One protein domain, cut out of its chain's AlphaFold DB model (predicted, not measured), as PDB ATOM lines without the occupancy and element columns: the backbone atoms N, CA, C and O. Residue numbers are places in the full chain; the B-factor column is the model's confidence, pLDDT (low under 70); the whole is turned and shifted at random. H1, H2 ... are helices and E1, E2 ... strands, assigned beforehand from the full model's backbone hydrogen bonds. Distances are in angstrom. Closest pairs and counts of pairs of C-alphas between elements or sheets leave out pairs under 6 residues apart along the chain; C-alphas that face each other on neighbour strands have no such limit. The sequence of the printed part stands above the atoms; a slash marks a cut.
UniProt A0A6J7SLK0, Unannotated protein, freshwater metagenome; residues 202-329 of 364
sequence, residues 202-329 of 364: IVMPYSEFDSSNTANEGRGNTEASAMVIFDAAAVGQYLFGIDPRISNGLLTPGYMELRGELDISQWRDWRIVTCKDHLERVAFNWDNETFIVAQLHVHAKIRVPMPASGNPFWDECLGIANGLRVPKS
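This is residues 202 to 329 of the 364 residues of the protein "Unannotated protein" of freshwater metagenome (UniProt A0A6J7SLK0). A small barrel of five strands, E1, E2, E5, E4 and E3 round the ring, is partly open where E3 and E1 meet only at a point; H2 packs on its outside over E3. H1 and the long loop of residues 241 to 267 lie toward one end of the long axis, and residues 211 to 218 stick out at the other. The printed part has 128 residues, with six named strands and two named helices in the order E1 E2 H1 E3 E4 E5 E6 H2; the sheet is mixed. The class is mixed, helices and strands, though under half of the residues are in named elements. The whole is compact, with a radius of gyration of the C-alphas of 15.5 A, yet elongated, spanning 53 by 29 by 24 A.

Find C-alpha 203 at (-134.027, 26.961, 11.093); there E1 begins and runs to residue 207, 13.4 A. E2 follows at residues 223 to 229, 19.2 A, and H1 at residues 234 to 240, 10.1 A. Look next at E3, residues 268 to 275, 18.9 A, which bends by 61 degrees at residue 272. E4 covers residues 280 to 286, 19.2 A, and E5 residues 289 to 293, 13.4 A. Across one residue E5 runs on, at 63 degrees, into E6, residues 295 to 297, 6.7 A. H2, residues 312 to 321, 14.2 A, ends with C-alpha 321 at (-144.358, 22.672, -9.478).

Begin with the hairpin E1 and E2, where N 204 and O 226 are 2.8 A apart. The pairing of E2 is staggered: its residues 223 to 227 pair with E1, and 227 to 229 with E5, parallel, with N 292 and O 227 at 2.8 A. E3, E4 and E5 form a meander, each strand the antiparallel neighbour of the one before; look at N 283 and O 271, 2.8 A, and N 291 and O 284, 2.8 A. The C-alphas of Cys 275 and Tyr 206, which face each other, are 4.0 A apart where E3 meets E1. H2 is on the barrel, outside it, at a height of 8.1 A over the sheet; it runs along E3, only just, at 29 degrees on the local plane, and its closest C-alphas to E3 are those of Leu 318 and Trp 270, 5.5 A. H1 is not on the barrel; it touches H2, Leu 239 to Cys 317, 5.9 A between C-alphas, at a steep tilt of 53 degrees, opposite ways. E6 pairs with no named strand; its His 297 and Gly 236 of H1 have C-alphas 5.0 A apart. In both helices every O i to N i+4 pair is within hydrogen-bond range.

The C-alphas of Gly 218 and Asn 248 are the two farthest apart, 53.1 A. The printed part has no cut. The links E1 to E2, H1 to E3 and E6 to H2 are long. Residues 211 to 218 stand free, and pLDDT is under 70 at residues 210 to 221; its mean over the printed part is 90.7.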
ATOM      1  N   ILE A 202    -137.537  24.935  13.371       97.00
ATOM      2  CA  ILE A 202    -136.222  24.457  12.965       97.00
ATOM      3  C   ILE A 202    -135.742  25.363  11.842       97.00
ATOM      4  O   ILE A 202    -136.381  25.444  10.796       97.00
ATOM      5  N   VAL A 203    -134.605  26.019  12.052       96.81
ATOM      6  CA  VAL A 203    -134.027  26.961  11.093       96.81
ATOM      7  C   VAL A 203    -132.685  26.440  10.596       96.81
ATOM      8  O   VAL A 203    -131.856  25.967  11.375       96.81
ATOM      9  N   MET A 204    -132.462  26.554   9.292       95.88
ATOM     10  CA  MET A 204    -131.225  26.198   8.620       95.88
ATOM     11  C   MET A 204    -130.759  27.358   7.734       95.88
ATOM     12  O   MET A 204    -131.501  27.782   6.845       95.88
ATOM     13  N   PRO A 205    -129.529  27.862   7.927       95.25
ATOM     14  CA  PRO A 205    -128.979  28.853   7.020       95.25
ATOM     15  C   PRO A 205    -128.737  28.264   5.627       95.25
ATOM     16  O   PRO A 205    -128.353  27.096   5.492       95.25
ATOM     17  N   TYR A 206    -128.926  29.084   4.601       94.31
ATOM     18  CA  TYR A 206    -128.651  28.741   3.208       94.31
ATOM     19  C   TYR A 206    -128.048  29.929   2.456       94.31
ATOM     20  O   TYR A 206    -128.202  31.084   2.854       94.31
ATOM     21  N   SER A 207    -127.328  29.634   1.375       90.00
ATOM     22  CA  SER A 207    -126.784  30.655   0.484       90.00
ATOM     23  C   SER A 207    -127.774  30.965  -0.633       90.00
ATOM     24  O   SER A 207    -128.150  30.063  -1.386       90.00
ATOM     25  N   GLU A 208    -128.138  32.237  -0.785       82.38
ATOM     26  CA  GLU A 208    -128.867  32.705  -1.963       82.38
ATOM     27  C   GLU A 208    -127.905  33.104  -3.072       82.38
ATOM     28  O   GLU A 208    -126.961  33.868  -2.860       82.38
ATOM     29  N   PHE A 209    -128.158  32.583  -4.272       73.31
ATOM     30  CA  PHE A 209    -127.494  33.065  -5.470       73.31
ATOM     31  C   PHE A 209    -128.240  34.307  -5.972       73.31
ATOM     32  O   PHE A 209    -129.326  34.198  -6.546       73.31
ATOM     33  N   ASP A 210    -127.664  35.492  -5.761       66.75
ATOM     34  CA  ASP A 210    -128.200  36.737  -6.312       66.75
ATOM     35  C   ASP A 210    -127.927  36.806  -7.825       66.75
ATOM     36  O   ASP A 210    -126.919  37.337  -8.294       66.75
ATOM     37  N   SER A 211    -128.856  36.253  -8.608       62.19
ATOM     38  CA  SER A 211    -128.807  36.297 -10.077       62.19
ATOM     39  C   SER A 211    -128.938  37.715 -10.656       62.19
ATOM     40  O   SER A 211    -128.641  37.919 -11.834       62.19
ATOM     41  N   SER A 212    -129.338  38.709  -9.853       62.12
ATOM     42  CA  SER A 212    -129.528  40.090 -10.310       62.12
ATOM     43  C   SER A 212    -128.236  40.919 -10.348       62.12
ATOM     44  O   SER A 212    -128.215  41.993 -10.948       62.12
ATOM     45  N   ASN A 213    -127.133  40.408  -9.785       53.75
ATOM     46  CA  ASN A 213    -125.873  41.141  -9.594       53.75
ATOM     47  C   ASN A 213    -124.694  40.603 -10.426       53.75
ATOM     48  O   ASN A 213    -123.550  40.572  -9.977       53.75
ATOM     49  N   THR A 214    -124.941  40.229 -11.683       55.12
ATOM     50  CA  THR A 214    -123.915  39.683 -12.599       55.12
ATOM     51  C   THR A 214    -122.758  40.638 -12.943       55.12
ATOM     52  O   THR A 214    -121.824  40.227 -13.624       55.12
ATOM     53  N   ALA A 215    -122.774  41.893 -12.476       60.44
ATOM     54  CA  ALA A 215    -121.816  42.925 -12.881       60.44
ATOM     55  C   ALA A 215    -120.694  43.238 -11.868       60.44
ATOM     56  O   ALA A 215    -119.834  44.054 -12.184       60.44
ATOM     57  N   ASN A 216    -120.663  42.631 -10.675       53.81
ATOM     58  CA  ASN A 216    -119.595  42.884  -9.696       53.81
ATOM     59  C   ASN A 216    -118.970  41.572  -9.201       53.81
ATOM     60  O   ASN A 216    -119.534  40.894  -8.347       53.81
ATOM     61  N   GLU A 217    -117.776  41.261  -9.711       53.72
ATOM     62  CA  GLU A 217    -116.958  40.053  -9.484       53.72
ATOM     63  C   GLU A 217    -116.441  39.862  -8.034       53.72
ATOM     64  O   GLU A 217    -115.337  39.371  -7.813       53.72
ATOM     65  N   GLY A 218    -117.201  40.237  -7.002       58.25
ATOM     66  CA  GLY A 218    -116.690  40.172  -5.631       58.25
ATOM     67  C   GLY A 218    -117.690  40.340  -4.495       58.25
ATOM     68  O   GLY A 218    -117.285  40.785  -3.423       58.25
ATOM     69  N   ARG A 219    -118.979  40.024  -4.675       49.41
ATOM     70  CA  ARG A 219    -119.948  40.100  -3.569       49.41
ATOM     71  C   ARG A 219    -120.382  38.723  -3.086       49.41
ATOM     72  O   ARG A 219    -120.859  37.901  -3.855       49.41
ATOM     73  N   GLY A 220    -120.133  38.509  -1.795       55.34
ATOM     74  CA  GLY A 220    -120.361  37.262  -1.087       55.34
ATOM     75  C   GLY A 220    -121.833  36.894  -0.989       55.34
ATOM     76  O   GLY A 220    -122.709  37.757  -0.976       55.34
ATOM     77  N   ASN A 221    -122.066  35.592  -0.894       63.88
ATOM     78  CA  ASN A 221    -123.369  35.011  -0.613       63.88
ATOM     79  C   ASN A 221    -123.940  35.652   0.660       63.88
ATOM     80  O   ASN A 221    -123.316  35.578   1.721       63.88
ATOM     81  N   THR A 222    -125.110  36.284   0.566       73.44
ATOM     82  CA  THR A 222    -125.862  36.679   1.758       73.44
ATOM     83  C   THR A 222    -126.403  35.411   2.407       73.44
ATOM     84  O   THR A 222    -127.125  34.645   1.767       73.44
ATOM     85  N   GLU A 223    -126.021  35.159   3.661       84.38
ATOM     86  CA  GLU A 223    -126.605  34.069   4.442       84.38
ATOM     87  C   GLU A 223    -128.061  34.423   4.764       84.38
ATOM     88  O   GLU A 223    -128.337  35.361   5.514       84.38
ATOM     89  N   ALA A 224    -128.987  33.669   4.181       91.94
ATOM     90  CA  ALA A 224    -130.402  33.703   4.512       91.94
ATOM     91  C   ALA A 224    -130.740  32.527   5.442       91.94
ATOM     92  O   ALA A 224    -129.940  31.610   5.637       91.94
ATOM     93  N   SER A 225    -131.925  32.552   6.048       94.81
ATOM     94  CA  SER A 225    -132.416  31.483   6.925       94.81
ATOM     95  C   SER A 225    -133.678  30.871   6.342       94.81
ATOM     96  O   SER A 225    -134.603  31.595   5.989       94.81
ATOM     97  N   ALA A 226    -133.708  29.544   6.242       96.25
ATOM     98  CA  ALA A 226    -134.875  28.790   5.821       96.25
ATOM     99  C   ALA A 226    -135.399  27.937   6.972       96.25
ATOM    100  O   ALA A 226    -134.633  27.412   7.779       96.25
ATOM    101  N   MET A 227    -136.708  27.763   7.020       97.94
ATOM    102  CA  MET A 227    -137.358  26.856   7.946       97.94
ATOM    103  C   MET A 227    -137.364  25.421   7.418       97.94
ATOM    104  O   MET A 227    -137.472  25.193   6.218       97.94
ATOM    105  N   VAL A 228    -137.255  24.427   8.295       98.12
ATOM    106  CA  VAL A 228    -137.158  23.014   7.892       98.12
ATOM    107  C   VAL A 228    -138.485  22.301   8.111       98.12
ATOM    108  O   VAL A 228    -139.035  22.355   9.210       98.12
ATOM    109  N   ILE A 229    -138.968  21.578   7.101       98.12
ATOM    110  CA  ILE A 229    -140.125  20.680   7.218       98.12
ATOM    111  C   ILE A 229    -139.780  19.247   6.801       98.12
ATOM    112  O   ILE A 229    -138.824  18.999   6.060       98.12
ATOM    113  N   PHE A 230    -140.589  18.293   7.259       98.31
ATOM    114  CA  PHE A 230    -140.491  16.874   6.927       98.31
ATOM    115  C   PHE A 230    -141.706  16.441   6.105       98.31
ATOM    116  O   PHE A 230    -142.837  16.795   6.425       98.31
ATOM    117  N   ASP A 231    -141.486  15.657   5.051       98.19
ATOM    118  CA  ASP A 231    -142.564  15.211   4.171       98.19
ATOM    119  C   ASP A 231    -143.393  14.062   4.782       98.19
ATOM    120  O   ASP A 231    -142.911  12.943   4.964       98.19
ATOM    121  N   ALA A 232    -144.677  14.308   5.041       96.62
ATOM    122  CA  ALA A 232    -145.654  13.272   5.382       96.62
ATOM    123  C   ALA A 232    -146.356  12.728   4.125       96.62
ATOM    124  O   ALA A 232    -147.580  12.743   4.044       96.62
ATOM    125  N   ALA A 233    -145.587  12.291   3.125       92.88
ATOM    126  CA  ALA A 233    -146.038  11.809   1.810       92.88
ATOM    127  C   ALA A 233    -146.623  12.846   0.837       92.88
ATOM    128  O   ALA A 233    -146.730  12.555  -0.354       92.88
ATOM    129  N   ALA A 234    -146.979  14.045   1.282       95.62
ATOM    130  CA  ALA A 234    -147.633  15.028   0.429       95.62
ATOM    131  C   ALA A 234    -146.674  15.670  -0.595       95.62
ATOM    132  O   ALA A 234    -147.007  15.773  -1.776       95.62
ATOM    133  N   VAL A 235    -145.468  16.065  -0.179       97.50
ATOM    134  CA  VAL A 235    -144.508  16.776  -1.039       97.50
ATOM    135  C   VAL A 235    -143.939  15.843  -2.102       97.50
ATOM    136  O   VAL A 235    -143.917  16.188  -3.284       97.50
ATOM    137  N   GLY A 236    -143.530  14.633  -1.717       97.25
ATOM    138  CA  GLY A 236    -143.042  13.625  -2.654       97.25
ATOM    139  C   GLY A 236    -144.105  13.208  -3.674       97.25
ATOM    140  O   GLY A 236    -143.798  13.078  -4.862       97.25
ATOM    141  N   GLN A 237    -145.368  13.064  -3.257       96.44
ATOM    142  CA  GLN A 237    -146.471  12.812  -4.189       96.44
ATOM    143  C   GLN A 237    -146.732  14.003  -5.121       96.44
ATOM    144  O   GLN A 237    -146.970  13.796  -6.313       96.44
ATOM    145  N   TYR A 238    -146.640  15.238  -4.627       97.25
ATOM    146  CA  TYR A 238    -146.799  16.428  -5.461       97.25
ATOM    147  C   TYR A 238    -145.694  16.536  -6.518       97.25
ATOM    148  O   TYR A 238    -145.983  16.732  -7.698       97.25
ATOM    149  N   LEU A 239    -144.431  16.326  -6.145       97.12
ATOM    150  CA  LEU A 239    -143.304  16.464  -7.072       97.12
ATOM    151  C   LEU A 239    -143.190  15.307  -8.076       97.12
ATOM    152  O   LEU A 239    -142.771  15.522  -9.215       97.12
ATOM    153  N   PHE A 240    -143.546  14.084  -7.675       96.44
ATOM    154  CA  PHE A 240    -143.254  12.882  -8.469       96.44
ATOM    155  C   PHE A 240    -144.492  12.095  -8.899       96.44
ATOM    156  O   PHE A 240    -144.411  11.296  -9.830       96.44
ATOM    157  N   GLY A 241    -145.637  12.327  -8.265       95.25
ATOM    158  CA  GLY A 241    -146.850  11.536  -8.428       95.25
ATOM    159  C   GLY A 241    -146.932  10.345  -7.470       95.25
ATOM    160  O   GLY A 241    -146.068  10.104  -6.624       95.25
ATOM    161  N   ILE A 242    -148.004   9.572  -7.626       94.88
ATOM    162  CA  ILE A 242    -148.276   8.368  -6.835       94.88
ATOM    163  C   ILE A 242    -147.753   7.103  -7.518       94.88
ATOM    164  O   ILE A 242    -147.314   7.114  -8.668       94.88
ATOM    165  N   ASP A 243    -147.828   5.990  -6.795       93.69
ATOM    166  CA  ASP A 243    -147.407   4.678  -7.272       93.69
ATOM    167  C   ASP A 243    -148.103   4.292  -8.599       93.69
ATOM    168  O   ASP A 243    -149.332   4.154  -8.640       93.69
ATOM    169  N   PRO A 244    -147.347   4.024  -9.682       90.56
ATOM    170  CA  PRO A 244    -147.905   3.598 -10.964       90.56
ATOM    171  C   PRO A 244    -148.835   2.378 -10.877       90.56
ATOM    172  O   PRO A 244    -149.699   2.189 -11.731       90.56
ATOM    173  N   ARG A 245    -148.699   1.531  -9.848       86.75
ATOM    174  CA  ARG A 245    -149.557   0.355  -9.634       86.75
ATOM    175  C   ARG A 245    -150.999   0.723  -9.284       86.75
ATOM    176  O   ARG A 245    -151.884  -0.093  -9.523       86.75
ATOM    177  N   ILE A 246    -151.238   1.921  -8.747       87.62
ATOM    178  CA  ILE A 246    -152.584   2.412  -8.402       87.62
ATOM    179  C   ILE A 246    -153.130   3.427  -9.416       87.62
ATOM    180  O   ILE A 246    -154.334   3.649  -9.464       87.62
ATOM    181  N   SER A 247    -152.284   3.984 -10.285       87.38
ATOM    182  CA  SER A 247    -152.651   4.981 -11.303       87.38
ATOM    183  C   SER A 247    -152.691   4.416 -12.732       87.38
ATOM    184  O   SER A 247    -152.454   5.130 -13.706       87.38
ATOM    185  N   ASN A 248    -152.986   3.122 -12.900       87.38
ATOM    186  CA  ASN A 248    -153.008   2.447 -14.210       87.38
ATOM    187  C   ASN A 248    -151.695   2.587 -15.006       87.38
ATOM    188  O   ASN A 248    -151.701   2.696 -16.232       87.38
ATOM    189  N   GLY A 249    -150.564   2.568 -14.310       86.50
ATOM    190  CA  GLY A 249    -149.235   2.709 -14.891       86.50
ATOM    191  C   GLY A 249    -148.850   4.149 -15.227       86.50
ATOM    192  O   GLY A 249    -147.821   4.336 -15.870       86.50
ATOM    193  N   LEU A 250    -149.641   5.155 -14.839       88.38
ATOM    194  CA  LEU A 250    -149.341   6.559 -15.113       88.38
ATOM    195  C   LEU A 250    -148.524   7.178 -13.984       88.38
ATOM    196  O   LEU A 250    -148.942   7.197 -12.831       88.38
ATOM    197  N   LEU A 251    -147.376   7.737 -14.334       91.06
ATOM    198  CA  LEU A 251    -146.619   8.599 -13.444       91.06
ATOM    199  C   LEU A 251    -146.914  10.055 -13.810       91.06
ATOM    200  O   LEU A 251    -146.538  10.503 -14.900       91.06
ATOM    201  N   THR A 252    -147.596  10.766 -12.914       90.88
ATOM    202  CA  THR A 252    -148.063  12.138 -13.141       90.88
ATOM    203  C   THR A 252    -147.761  12.996 -11.907       90.88
ATOM    204  O   THR A 252    -148.407  12.795 -10.878       90.88
ATOM    205  N   PRO A 253    -146.797  13.933 -11.994       93.62
ATOM    206  CA  PRO A 253    -146.591  14.975 -10.987       93.62
ATOM    207  C   PRO A 253    -147.832  15.856 -10.796       93.62
ATOM    208  O   PRO A 253    -148.688  15.934 -11.679       93.62
ATOM    209  N   GLY A 254    -147.899  16.555  -9.665       92.88
ATOM    210  CA  GLY A 254    -149.005  17.428  -9.276       92.88
ATOM    211  C   GLY A 254    -150.119  16.722  -8.500       92.88
ATOM    212  O   GLY A 254    -151.205  17.279  -8.360       92.88
ATOM    213  N   TYR A 255    -149.890  15.497  -8.010       94.06
ATOM    214  CA  TYR A 255    -150.861  14.832  -7.141       94.06
ATOM    215  C   TYR A 255    -150.935  15.554  -5.789       94.06
ATOM    216  O   TYR A 255    -149.912  15.770  -5.147       94.06
ATOM    217  N   MET A 256    -152.144  15.902  -5.354       93.31
ATOM    218  CA  MET A 256    -152.385  16.502  -4.043       93.31
ATOM    219  C   MET A 256    -152.888  15.418  -3.089       93.31
ATOM    220  O   MET A 256    -153.910  14.786  -3.366       93.31
ATOM    221  N   GLU A 257    -152.167  15.192  -1.989       91.88
ATOM    222  CA  GLU A 257    -152.654  14.342  -0.901       91.88
ATOM    223  C   GLU A 257    -153.940  14.965  -0.348       91.88
ATOM    224  O   GLU A 257    -153.975  16.136   0.017       91.88
ATOM    225  N   LEU A 258    -155.024  14.190  -0.368       89.06
ATOM    226  CA  LEU A 258    -156.354  14.675   0.012       89.06
ATOM    227  C   LEU A 258    -156.586  14.583   1.523       89.06
ATOM    228  O   LEU A 258    -157.599  15.065   2.025       89.06
ATOM    229  N   ARG A 259    -155.680  13.905   2.229       87.38
ATOM    230  CA  ARG A 259    -155.676  13.781   3.683       87.38
ATOM    231  C   ARG A 259    -154.776  14.855   4.285       87.38
ATOM    232  O   ARG A 259    -153.728  15.173   3.731       87.38
ATOM    233  N   GLY A 260    -155.149  15.348   5.458       87.06
ATOM    234  CA  GLY A 260    -154.348  16.323   6.188       87.06
ATOM    235  C   GLY A 260    -154.680  17.780   5.905       87.06
ATOM    236  O   GLY A 260    -155.619  18.119   5.191       87.06
ATOM    237  N   GLU A 261    -153.902  18.643   6.550       88.31
ATOM    238  CA  GLU A 261    -154.077  20.101   6.532       88.31
ATOM    239  C   GLU A 261    -153.211  20.784   5.463       88.31
ATOM    240  O   GLU A 261    -153.272  22.000   5.285       88.31
ATOM    241  N   LEU A 262    -152.367  20.018   4.766       89.62
ATOM    242  CA  LEU A 262    -151.361  20.573   3.878       89.62
ATOM    243  C   LEU A 262    -151.926  20.904   2.494       89.62
ATOM    244  O   LEU A 262    -152.131  20.023   1.663       89.62
ATOM    245  N   ASP A 263    -152.065  22.197   2.210       91.19
ATOM    246  CA  ASP A 263    -152.379  22.698   0.873       91.19
ATOM    247  C   ASP A 263    -151.108  23.151   0.135       91.19
ATOM    248  O   ASP A 263    -150.718  24.323   0.146       91.19
ATOM    249  N   ILE A 264    -150.457  22.200  -0.541       93.38
ATOM    250  CA  ILE A 264    -149.238  22.454  -1.328       93.38
ATOM    251  C   ILE A 264    -149.506  23.423  -2.494       93.38
ATOM    252  O   ILE A 264    -148.591  24.097  -2.972       93.38
ATOM    253  N   SER A 265    -150.762  23.572  -2.931       88.69
ATOM    254  CA  SER A 265    -151.119  24.482  -4.022       88.69
ATOM    255  C   SER A 265    -150.909  25.956  -3.674       88.69
ATOM    256  O   SER A 265    -150.992  26.799  -4.568       88.69
ATOM    257  N   GLN A 266    -150.609  26.289  -2.417       93.00
ATOM    258  CA  GLN A 266    -150.272  27.641  -1.966       93.00
ATOM    259  C   GLN A 266    -148.771  27.939  -2.036       93.00
ATOM    260  O   GLN A 266    -148.375  29.099  -1.945       93.00
ATOM    261  N   TRP A 267    -147.930  26.921  -2.208       96.31
ATOM    262  CA  TRP A 267    -146.477  27.063  -2.177       96.31
ATOM    263  C   TRP A 267    -145.950  27.557  -3.520       96.31
ATOM    264  O   TRP A 267    -146.460  27.195  -4.586       96.31
ATOM    265  N   ARG A 268    -144.946  28.428  -3.481       96.94
ATOM    266  CA  ARG A 268    -144.416  29.129  -4.657       96.94
ATOM    267  C   ARG A 268    -142.903  29.002  -4.715       96.94
ATOM    268  O   ARG A 268    -142.285  28.621  -3.732       96.94
ATOM    269  N   ASP A 269    -142.323  29.368  -5.851       96.50
ATOM    270  CA  ASP A 269    -140.871  29.507  -6.011       96.50
ATOM    271  C   ASP A 269    -140.081  28.260  -5.569       96.50
ATOM    272  O   ASP A 269    -139.136  28.315  -4.777       96.50
ATOM    273  N   TRP A 270    -140.521  27.107  -6.072       97.81
ATOM    274  CA  TRP A 270    -139.851  25.830  -5.884       97.81
ATOM    275  C   TRP A 270    -138.471  25.866  -6.531       97.81
ATOM    276  O   TRP A 270    -138.359  26.082  -7.740       97.81
ATOM    277  N   ARG A 271    -137.421  25.628  -5.749       97.56
ATOM    278  CA  ARG A 271    -136.030  25.743  -6.208       97.56
ATOM    279  C   ARG A 271    -135.103  24.795  -5.459       97.56
ATOM    280  O   ARG A 271    -135.501  24.166  -4.482       97.56
ATOM    281  N   ILE A 272    -133.872  24.681  -5.940       97.56
ATOM    282  CA  ILE A 272    -132.786  24.055  -5.189       97.56
ATOM    283  C   ILE A 272    -132.005  25.154  -4.472       97.56
ATOM    284  O   ILE A 272    -131.709  26.187  -5.069       97.56
ATOM    285  N   VAL A 273    -131.696  24.936  -3.195       96.31
ATOM    286  CA  VAL A 273    -130.835  25.824  -2.401       96.31
ATOM    287  C   VAL A 273    -129.692  25.035  -1.785       96.31
ATOM    288  O   VAL A 273    -129.885  23.894  -1.366       96.31
ATOM    289  N   THR A 274    -128.523  25.663  -1.681       95.69
ATOM    290  CA  THR A 274    -127.375  25.114  -0.953       95.69
ATOM    291  C   THR A 274    -127.435  25.566   0.497       95.69
ATOM    292  O   THR A 274    -127.344  26.758   0.801       95.69
ATOM    293  N   CYS A 275    -127.598  24.616   1.408       95.69
ATOM    294  CA  CYS A 275    -127.632  24.882   2.839       95.69
ATOM    295  C   CYS A 275    -126.215  24.995   3.427       95.69
ATOM    296  O   CYS A 275    -125.220  24.629   2.801       95.69
ATOM    297  N   LYS A 276    -126.120  25.470   4.672       93.94
ATOM    298  CA  LYS A 276    -124.852  25.641   5.403       93.94
ATOM    299  C   LYS A 276    -124.031  24.359   5.558       93.94
ATOM    300  O   LYS A 276    -122.814  24.425   5.670       93.94
ATOM    301  N   ASP A 277    -124.681  23.201   5.561       93.88
ATOM    302  CA  ASP A 277    -124.017  21.895   5.578       93.88
ATOM    303  C   ASP A 277    -123.540  21.436   4.189       93.88
ATOM    304  O   ASP A 277    -123.178  20.276   4.011       93.88
ATOM    305  N   HIS A 278    -123.532  22.349   3.213       93.94
ATOM    306  CA  HIS A 278    -123.125  22.144   1.823       93.94
ATOM    307  C   HIS A 278    -123.982  21.138   1.049       93.94
ATOM    308  O   HIS A 278    -123.605  20.728  -0.048       93.94
ATOM    309  N   LEU A 279    -125.142  20.759   1.588       95.12
ATOM    310  CA  LEU A 279    -126.105  19.932   0.881       95.12
ATOM    311  C   LEU A 279    -127.121  20.802   0.153       95.12
ATOM    312  O   LEU A 279    -127.654  21.775   0.693       95.12
ATOM    313  N   GLU A 280    -127.410  20.405  -1.078       96.00
ATOM    314  CA  GLU A 280    -128.488  20.972  -1.867       96.00
ATOM    315  C   GLU A 280    -129.820  20.315  -1.489       96.00
ATOM    316  O   GLU A 280    -129.911  19.095  -1.319       96.00
ATOM    317  N   ARG A 281    -130.865  21.131  -1.330       97.25
ATOM    318  CA  ARG A 281    -132.210  20.682  -0.942       97.25
ATOM    319  C   ARG A 281    -133.286  21.367  -1.757       97.25
ATOM    320  O   ARG A 281    -133.101  22.478  -2.245       97.25
ATOM    321  N   VAL A 282    -134.433  20.698  -1.854       97.88
ATOM    322  CA  VAL A 282    -135.655  21.307  -2.380       97.88
ATOM    323  C   VAL A 282    -136.150  22.353  -1.389       97.88
ATOM    324  O   VAL A 282    -136.335  22.051  -0.208       97.88
ATOM    325  N   ALA A 283    -136.376  23.557  -1.894       98.00
ATOM    326  CA  ALA A 283    -136.935  24.684  -1.173       98.00
ATOM    327  C   ALA A 283    -138.182  25.229  -1.869       98.00
ATOM    328  O   ALA A 283    -138.378  25.004  -3.065       98.00
ATOM    329  N   PHE A 284    -138.999  25.963  -1.123       98.00
ATOM    330  CA  PHE A 284    -140.157  26.707  -1.617       98.00
ATOM    331  C   PHE A 284    -140.429  27.913  -0.710       98.00
ATOM    332  O   PHE A 284    -139.937  27.971   0.416       98.00
ATOM    333  N   ASN A 285    -141.250  28.847  -1.185       97.75
ATOM    334  CA  ASN A 285    -141.743  29.976  -0.404       97.75
ATOM    335  C   ASN A 285    -143.211  29.774  -0.009       97.75
ATOM    336  O   ASN A 285    -144.043  29.360  -0.826       97.75
ATOM    337  N   TRP A 286    -143.534  30.132   1.231       97.12
ATOM    338  CA  TRP A 286    -144.897  30.225   1.751       97.12
ATOM    339  C   TRP A 286    -144.973  31.399   2.730       97.12
ATOM    340  O   TRP A 286    -144.071  31.576   3.536       97.12
ATOM    341  N   ASP A 287    -145.999  32.242   2.607       95.88
ATOM    342  CA  ASP A 287    -146.165  33.471   3.408       95.88
ATOM    343  C   ASP A 287    -144.903  34.365   3.499       95.88
ATOM    344  O   ASP A 287    -144.551  34.900   4.543       95.88
ATOM    345  N   ASN A 288    -144.200  34.530   2.369       95.38
ATOM    346  CA  ASN A 288    -142.927  35.267   2.248       95.38
ATOM    347  C   ASN A 288    -141.736  34.675   3.023       95.38
ATOM    348  O   ASN A 288    -140.677  35.299   3.079       95.38
ATOM    349  N   GLU A 289    -141.866  33.468   3.562       96.75
ATOM    350  CA  GLU A 289    -140.788  32.741   4.224       96.75
ATOM    351  C   GLU A 289    -140.291  31.596   3.337       96.75
ATOM    352  O   GLU A 289    -141.053  31.009   2.566       96.75
ATOM    353  N   THR A 290    -138.996  31.281   3.437       97.62
ATOM    354  CA  THR A 290    -138.389  30.157   2.713       97.62
ATOM    355  C   THR A 290    -138.393  28.912   3.585       97.62
ATOM    356  O   THR A 290    -137.972  28.942   4.742       97.62
ATOM    357  N   PHE A 291    -138.797  27.793   2.997       98.12
ATOM    358  CA  PHE A 291    -138.800  26.479   3.620       98.12
ATOM    359  C   PHE A 291    -137.928  25.518   2.825       98.12
ATOM    360  O   PHE A 291    -137.894  25.583   1.599       98.12
ATOM    361  N   ILE A 292    -137.265  24.595   3.517       98.00
ATOM    362  CA  ILE A 292    -136.539  23.471   2.931       98.00
ATOM    363  C   ILE A 292    -137.144  22.147   3.380       98.00
ATOM    364  O   ILE A 292    -137.599  21.987   4.515       98.00
ATOM    365  N   VAL A 293    -137.107  21.174   2.478       98.12
ATOM    366  CA  VAL A 293    -137.645  19.837   2.711       98.12
ATOM    367  C   VAL A 293    -136.511  18.901   3.127       98.12
ATOM    368  O   VAL A 293    -135.570  18.669   2.367       98.12
ATOM    369  N   ALA A 294    -136.585  18.366   4.347       97.81
ATOM    370  CA  ALA A 294    -135.523  17.547   4.936       97.81
ATOM    371  C   ALA A 294    -135.425  16.139   4.323       97.81
ATOM    372  O   ALA A 294    -134.342  15.559   4.259       97.81
ATOM    373  N   GLN A 295    -136.548  15.584   3.871       97.94
ATOM    374  CA  GLN A 295    -136.631  14.321   3.136       97.94
ATOM    375  C   GLN A 295    -137.881  14.317   2.257       97.94
ATOM    376  O   GLN A 295    -138.839  15.021   2.574       97.94
ATOM    377  N   LEU A 296    -137.880  13.510   1.197       98.19
ATOM    378  CA  LEU A 296    -139.046  13.285   0.340       98.19
ATOM    379  C   LEU A 296    -139.475  11.818   0.356       98.19
ATOM    380  O   LEU A 296    -138.680  10.924   0.048       98.19
ATOM    381  N   HIS A 297    -140.759  11.570   0.606       97.88
ATOM    382  CA  HIS A 297    -141.327  10.226   0.586       97.88
ATOM    383  C   HIS A 297    -141.823   9.879  -0.822       97.88
ATOM    384  O   HIS A 297    -142.835  10.384  -1.314       97.88
ATOM    385  N   VAL A 298    -141.089   9.014  -1.524       97.31
ATOM    386  CA  VAL A 298    -141.245   8.810  -2.970       97.31
ATOM    387  C   VAL A 298    -142.259   7.699  -3.269       97.31
ATOM    388  O   VAL A 298    -141.935   6.542  -3.563       97.31
ATOM    389  N   HIS A 299    -143.541   8.067  -3.280       95.31
ATOM    390  CA  HIS A 299    -144.633   7.152  -3.638       95.31
ATOM    391  C   HIS A 299    -144.562   6.633  -5.078       95.31
ATOM    392  O   HIS A 299    -144.959   5.500  -5.336       95.31
ATOM    393  N   ALA A 300    -144.003   7.425  -5.989       94.62
ATOM    394  CA  ALA A 300    -143.814   7.118  -7.403       94.62
ATOM    395  C   ALA A 300    -142.984   5.849  -7.702       94.62
ATOM    396  O   ALA A 300    -143.015   5.354  -8.830       94.62
ATOM    397  N   LYS A 301    -142.240   5.315  -6.717       93.50
ATOM    398  CA  LYS A 301    -141.346   4.144  -6.864       93.50
ATOM    399  C   LYS A 301    -140.329   4.317  -8.006       93.50
ATOM    400  O   LYS A 301    -140.056   3.389  -8.771       93.50
ATOM    401  N   ILE A 302    -139.791   5.532  -8.124       94.62
ATOM    402  CA  ILE A 302    -138.760   5.922  -9.093       94.62
ATOM    403  C   ILE A 302    -137.439   6.214  -8.384       94.62
ATOM    404  O   ILE A 302    -137.421   6.537  -7.200       94.62
ATOM    405  N   ARG A 303    -136.335   6.156  -9.134       95.06
ATOM    406  CA  ARG A 303    -135.056   6.721  -8.691       95.06
ATOM    407  C   ARG A 303    -135.158   8.248  -8.742       95.06
ATOM    408  O   ARG A 303    -135.472   8.794  -9.799       95.06
ATOM    409  N   VAL A 304    -134.858   8.903  -7.625       95.81
ATOM    410  CA  VAL A 304    -134.741  10.364  -7.514       95.81
ATOM    411  C   VAL A 304    -133.262  10.690  -7.270       95.81
ATOM    412  O   VAL A 304    -132.703  10.181  -6.299       95.81
ATOM    413  N   PRO A 305    -132.585  11.455  -8.147       95.69
ATOM    414  CA  PRO A 305    -131.195  11.843  -7.920       95.69
ATOM    415  C   PRO A 305    -131.080  12.805  -6.729       95.69
ATOM    416  O   PRO A 305    -132.060  13.439  -6.340       95.69
ATOM    417  N   MET A 306    -129.869  12.964  -6.185       95.44
ATOM    418  CA  MET A 306    -129.585  14.055  -5.243       95.44
ATOM    419  C   MET A 306    -130.048  15.402  -5.830       95.44
ATOM    420  O   MET A 306    -129.827  15.630  -7.027       95.44
ATOM    421  N   PRO A 307    -130.714  16.264  -5.039       96.50
ATOM    422  CA  PRO A 307    -130.964  17.649  -5.407       96.50
ATOM    423  C   PRO A 307    -129.663  18.302  -5.845       96.50
ATOM    424  O   PRO A 307    -128.659  18.184  -5.149       96.50
ATOM    425  N   ALA A 308    -129.683  18.909  -7.028       96.06
ATOM    426  CA  ALA A 308    -128.556  19.663  -7.541       96.06
ATOM    427  C   ALA A 308    -129.024  20.734  -8.523       96.06
ATOM    428  O   ALA A 308    -129.855  20.461  -9.396       96.06
ATOM    429  N   SER A 309    -128.490  21.943  -8.385       94.00
ATOM    430  CA  SER A 309    -128.788  23.065  -9.273       94.00
ATOM    431  C   SER A 309    -128.351  22.749 -10.708       94.00
ATOM    432  O   SER A 309    -127.246  22.262 -10.944       94.00
ATOM    433  N   GLY A 310    -129.233  22.992 -11.683       94.44
ATOM    434  CA  GLY A 310    -128.998  22.657 -13.094       94.44
ATOM    435  C   GLY A 310    -129.128  21.166 -13.430       94.44
ATOM    436  O   GLY A 310    -128.826  20.757 -14.554       94.44
ATOM    437  N   ASN A 311    -129.564  20.327 -12.483       96.50
ATOM    438  CA  ASN A 311    -129.901  18.940 -12.772       96.50
ATOM    439  C   ASN A 311    -131.212  18.874 -13.583       96.50
ATOM    440  O   ASN A 311    -132.262  19.262 -13.061       96.50
ATOM    441  N   PRO A 312    -131.220  18.287 -14.799       97.25
ATOM    442  CA  PRO A 312    -132.407  18.282 -15.654       97.25
ATOM    443  C   PRO A 312    -133.646  17.622 -15.034       97.25
ATOM    444  O   PRO A 312    -134.767  17.998 -15.378       97.25
ATOM    445  N   PHE A 313    -133.461  16.641 -14.140       96.25
ATOM    446  CA  PHE A 313    -134.563  15.996 -13.422       96.25
ATOM    447  C   PHE A 313    -135.256  16.991 -12.486       96.25
ATOM    448  O   PHE A 313    -136.480  17.121 -12.517       96.25
ATOM    449  N   TRP A 314    -134.474  17.719 -11.687       97.50
ATOM    450  CA  TRP A 314    -135.002  18.700 -10.742       97.50
ATOM    451  C   TRP A 314    -135.563  19.925 -11.453       97.50
ATOM    452  O   TRP A 314    -136.660  20.359 -11.114       97.50
ATOM    453  N   ASP A 315    -134.910  20.402 -12.513       97.06
ATOM    454  CA  ASP A 315    -135.442  21.487 -13.342       97.06
ATOM    455  C   ASP A 315    -136.807  21.129 -13.957       97.06
ATOM    456  O   ASP A 315    -137.674  21.989 -14.121       97.06
ATOM    457  N   GLU A 316    -137.019  19.857 -14.320       96.25
ATOM    458  CA  GLU A 316    -138.314  19.374 -14.803       96.25
ATOM    459  C   GLU A 316    -139.363  19.359 -13.687       96.25
ATOM    460  O   GLU A 316    -140.414  19.977 -13.854       96.25
ATOM    461  N   CYS A 317    -139.078  18.703 -12.559       96.69
ATOM    462  CA  CYS A 317    -140.015  18.582 -11.440       96.69
ATOM    463  C   CYS A 317    -140.392  19.942 -10.834       96.69
ATOM    464  O   CYS A 317    -141.577  20.236 -10.678       96.69
ATOM    465  N   LEU A 318    -139.408  20.792 -10.535       97.56
ATOM    466  CA  LEU A 318    -139.633  22.107  -9.928       97.56
ATOM    467  C   LEU A 318    -140.240  23.087 -10.939       97.56
ATOM    468  O   LEU A 318    -141.098  23.892 -10.587       97.56
ATOM    469  N   GLY A 319    -139.882  22.971 -12.223       97.25
ATOM    470  CA  GLY A 319    -140.542  23.713 -13.294       97.25
ATOM    471  C   GLY A 319    -142.031  23.375 -13.411       97.25
ATOM    472  O   GLY A 319    -142.839  24.276 -13.614       97.25
ATOM    473  N   ILE A 320    -142.410  22.103 -13.242       95.94
ATOM    474  CA  ILE A 320    -143.823  21.699 -13.170       95.94
ATOM    475  C   ILE A 320    -144.485  22.284 -11.916       95.94
ATOM    476  O   ILE A 320    -145.550  22.887 -12.024       95.94
ATOM    477  N   ALA A 321    -143.845  22.156 -10.749       96.44
ATOM    478  CA  ALA A 321    -144.358  22.672  -9.478       96.44
ATOM    479  C   ALA A 321    -144.603  24.195  -9.495       96.44
ATOM    480  O   ALA A 321    -145.552  24.667  -8.873       96.44
ATOM    481  N   ASN A 322    -143.788  24.942 -10.246       97.00
ATOM    482  CA  ASN A 322    -143.917  26.386 -10.460       97.00
ATOM    483  C   ASN A 322    -144.860  26.779 -11.612       97.00
ATOM    484  O   ASN A 322    -144.983  27.962 -11.920       97.00
ATOM    485  N   GLY A 323    -145.485  25.823 -12.309       95.50
ATOM    486  CA  GLY A 323    -146.320  26.106 -13.483       95.50
ATOM    487  C   GLY A 323    -145.545  26.591 -14.718       95.50
ATOM    488  O   GLY A 323    -146.148  27.051 -15.683       95.50
ATOM    489  N   LEU A 324    -144.214  26.469 -14.720       96.38
ATOM    490  CA  LEU A 324    -143.331  26.835 -15.834       96.38
ATOM    491  C   LEU A 324    -143.219  25.723 -16.886       96.38
ATOM    492  O   LEU A 324    -142.749  25.950 -18.002       96.38
ATOM    493  N   ARG A 325    -143.617  24.496 -16.534       95.44
ATOM    494  CA  ARG A 325    -143.608  23.323 -17.413       95.44
ATOM    495  C   ARG A 325    -144.927  22.569 -17.296       95.44
ATOM    496  O   ARG A 325    -145.493  22.444 -16.217       95.44
ATOM    497  N   VAL A 326    -145.392  22.011 -18.411       92.12
ATOM    498  CA  VAL A 326    -146.591  21.163 -18.428       92.12
ATOM    499  C   VAL A 326    -146.221  19.748 -17.961       92.12
ATOM    500  O   VAL A 326    -145.283  19.167 -18.523       92.12
ATOM    501  N   PRO A 327    -146.945  19.156 -16.991       89.06
ATOM    502  CA  PRO A 327    -146.713  17.779 -16.576       89.06
ATOM    503  C   PRO A 327    -146.844  16.812 -17.758       89.06
ATOM    504  O   PRO A 327    -147.908  16.675 -18.367       89.06
ATOM    505  N   LYS A 328    -145.766  16.090 -18.079       86.00
ATOM    506  CA  LYS A 328    -145.812  14.991 -19.051       86.00
ATOM    507  C   LYS A 328    -146.115  13.696 -18.310       86.00
ATOM    508  O   LYS A 328    -145.271  13.193 -17.575       86.00
ATOM    509  N   SER A 329    -147.302  13.133 -18.529       81.00
ATOM    510  CA  SER A 329    -147.622  11.800 -18.001       81.00
ATOM    511  C   SER A 329    -146.710  10.758 -18.651       81.00
ATOM    512  O   SER A 329    -146.672  10.641 -19.877       81.00
TER     513      SER A 329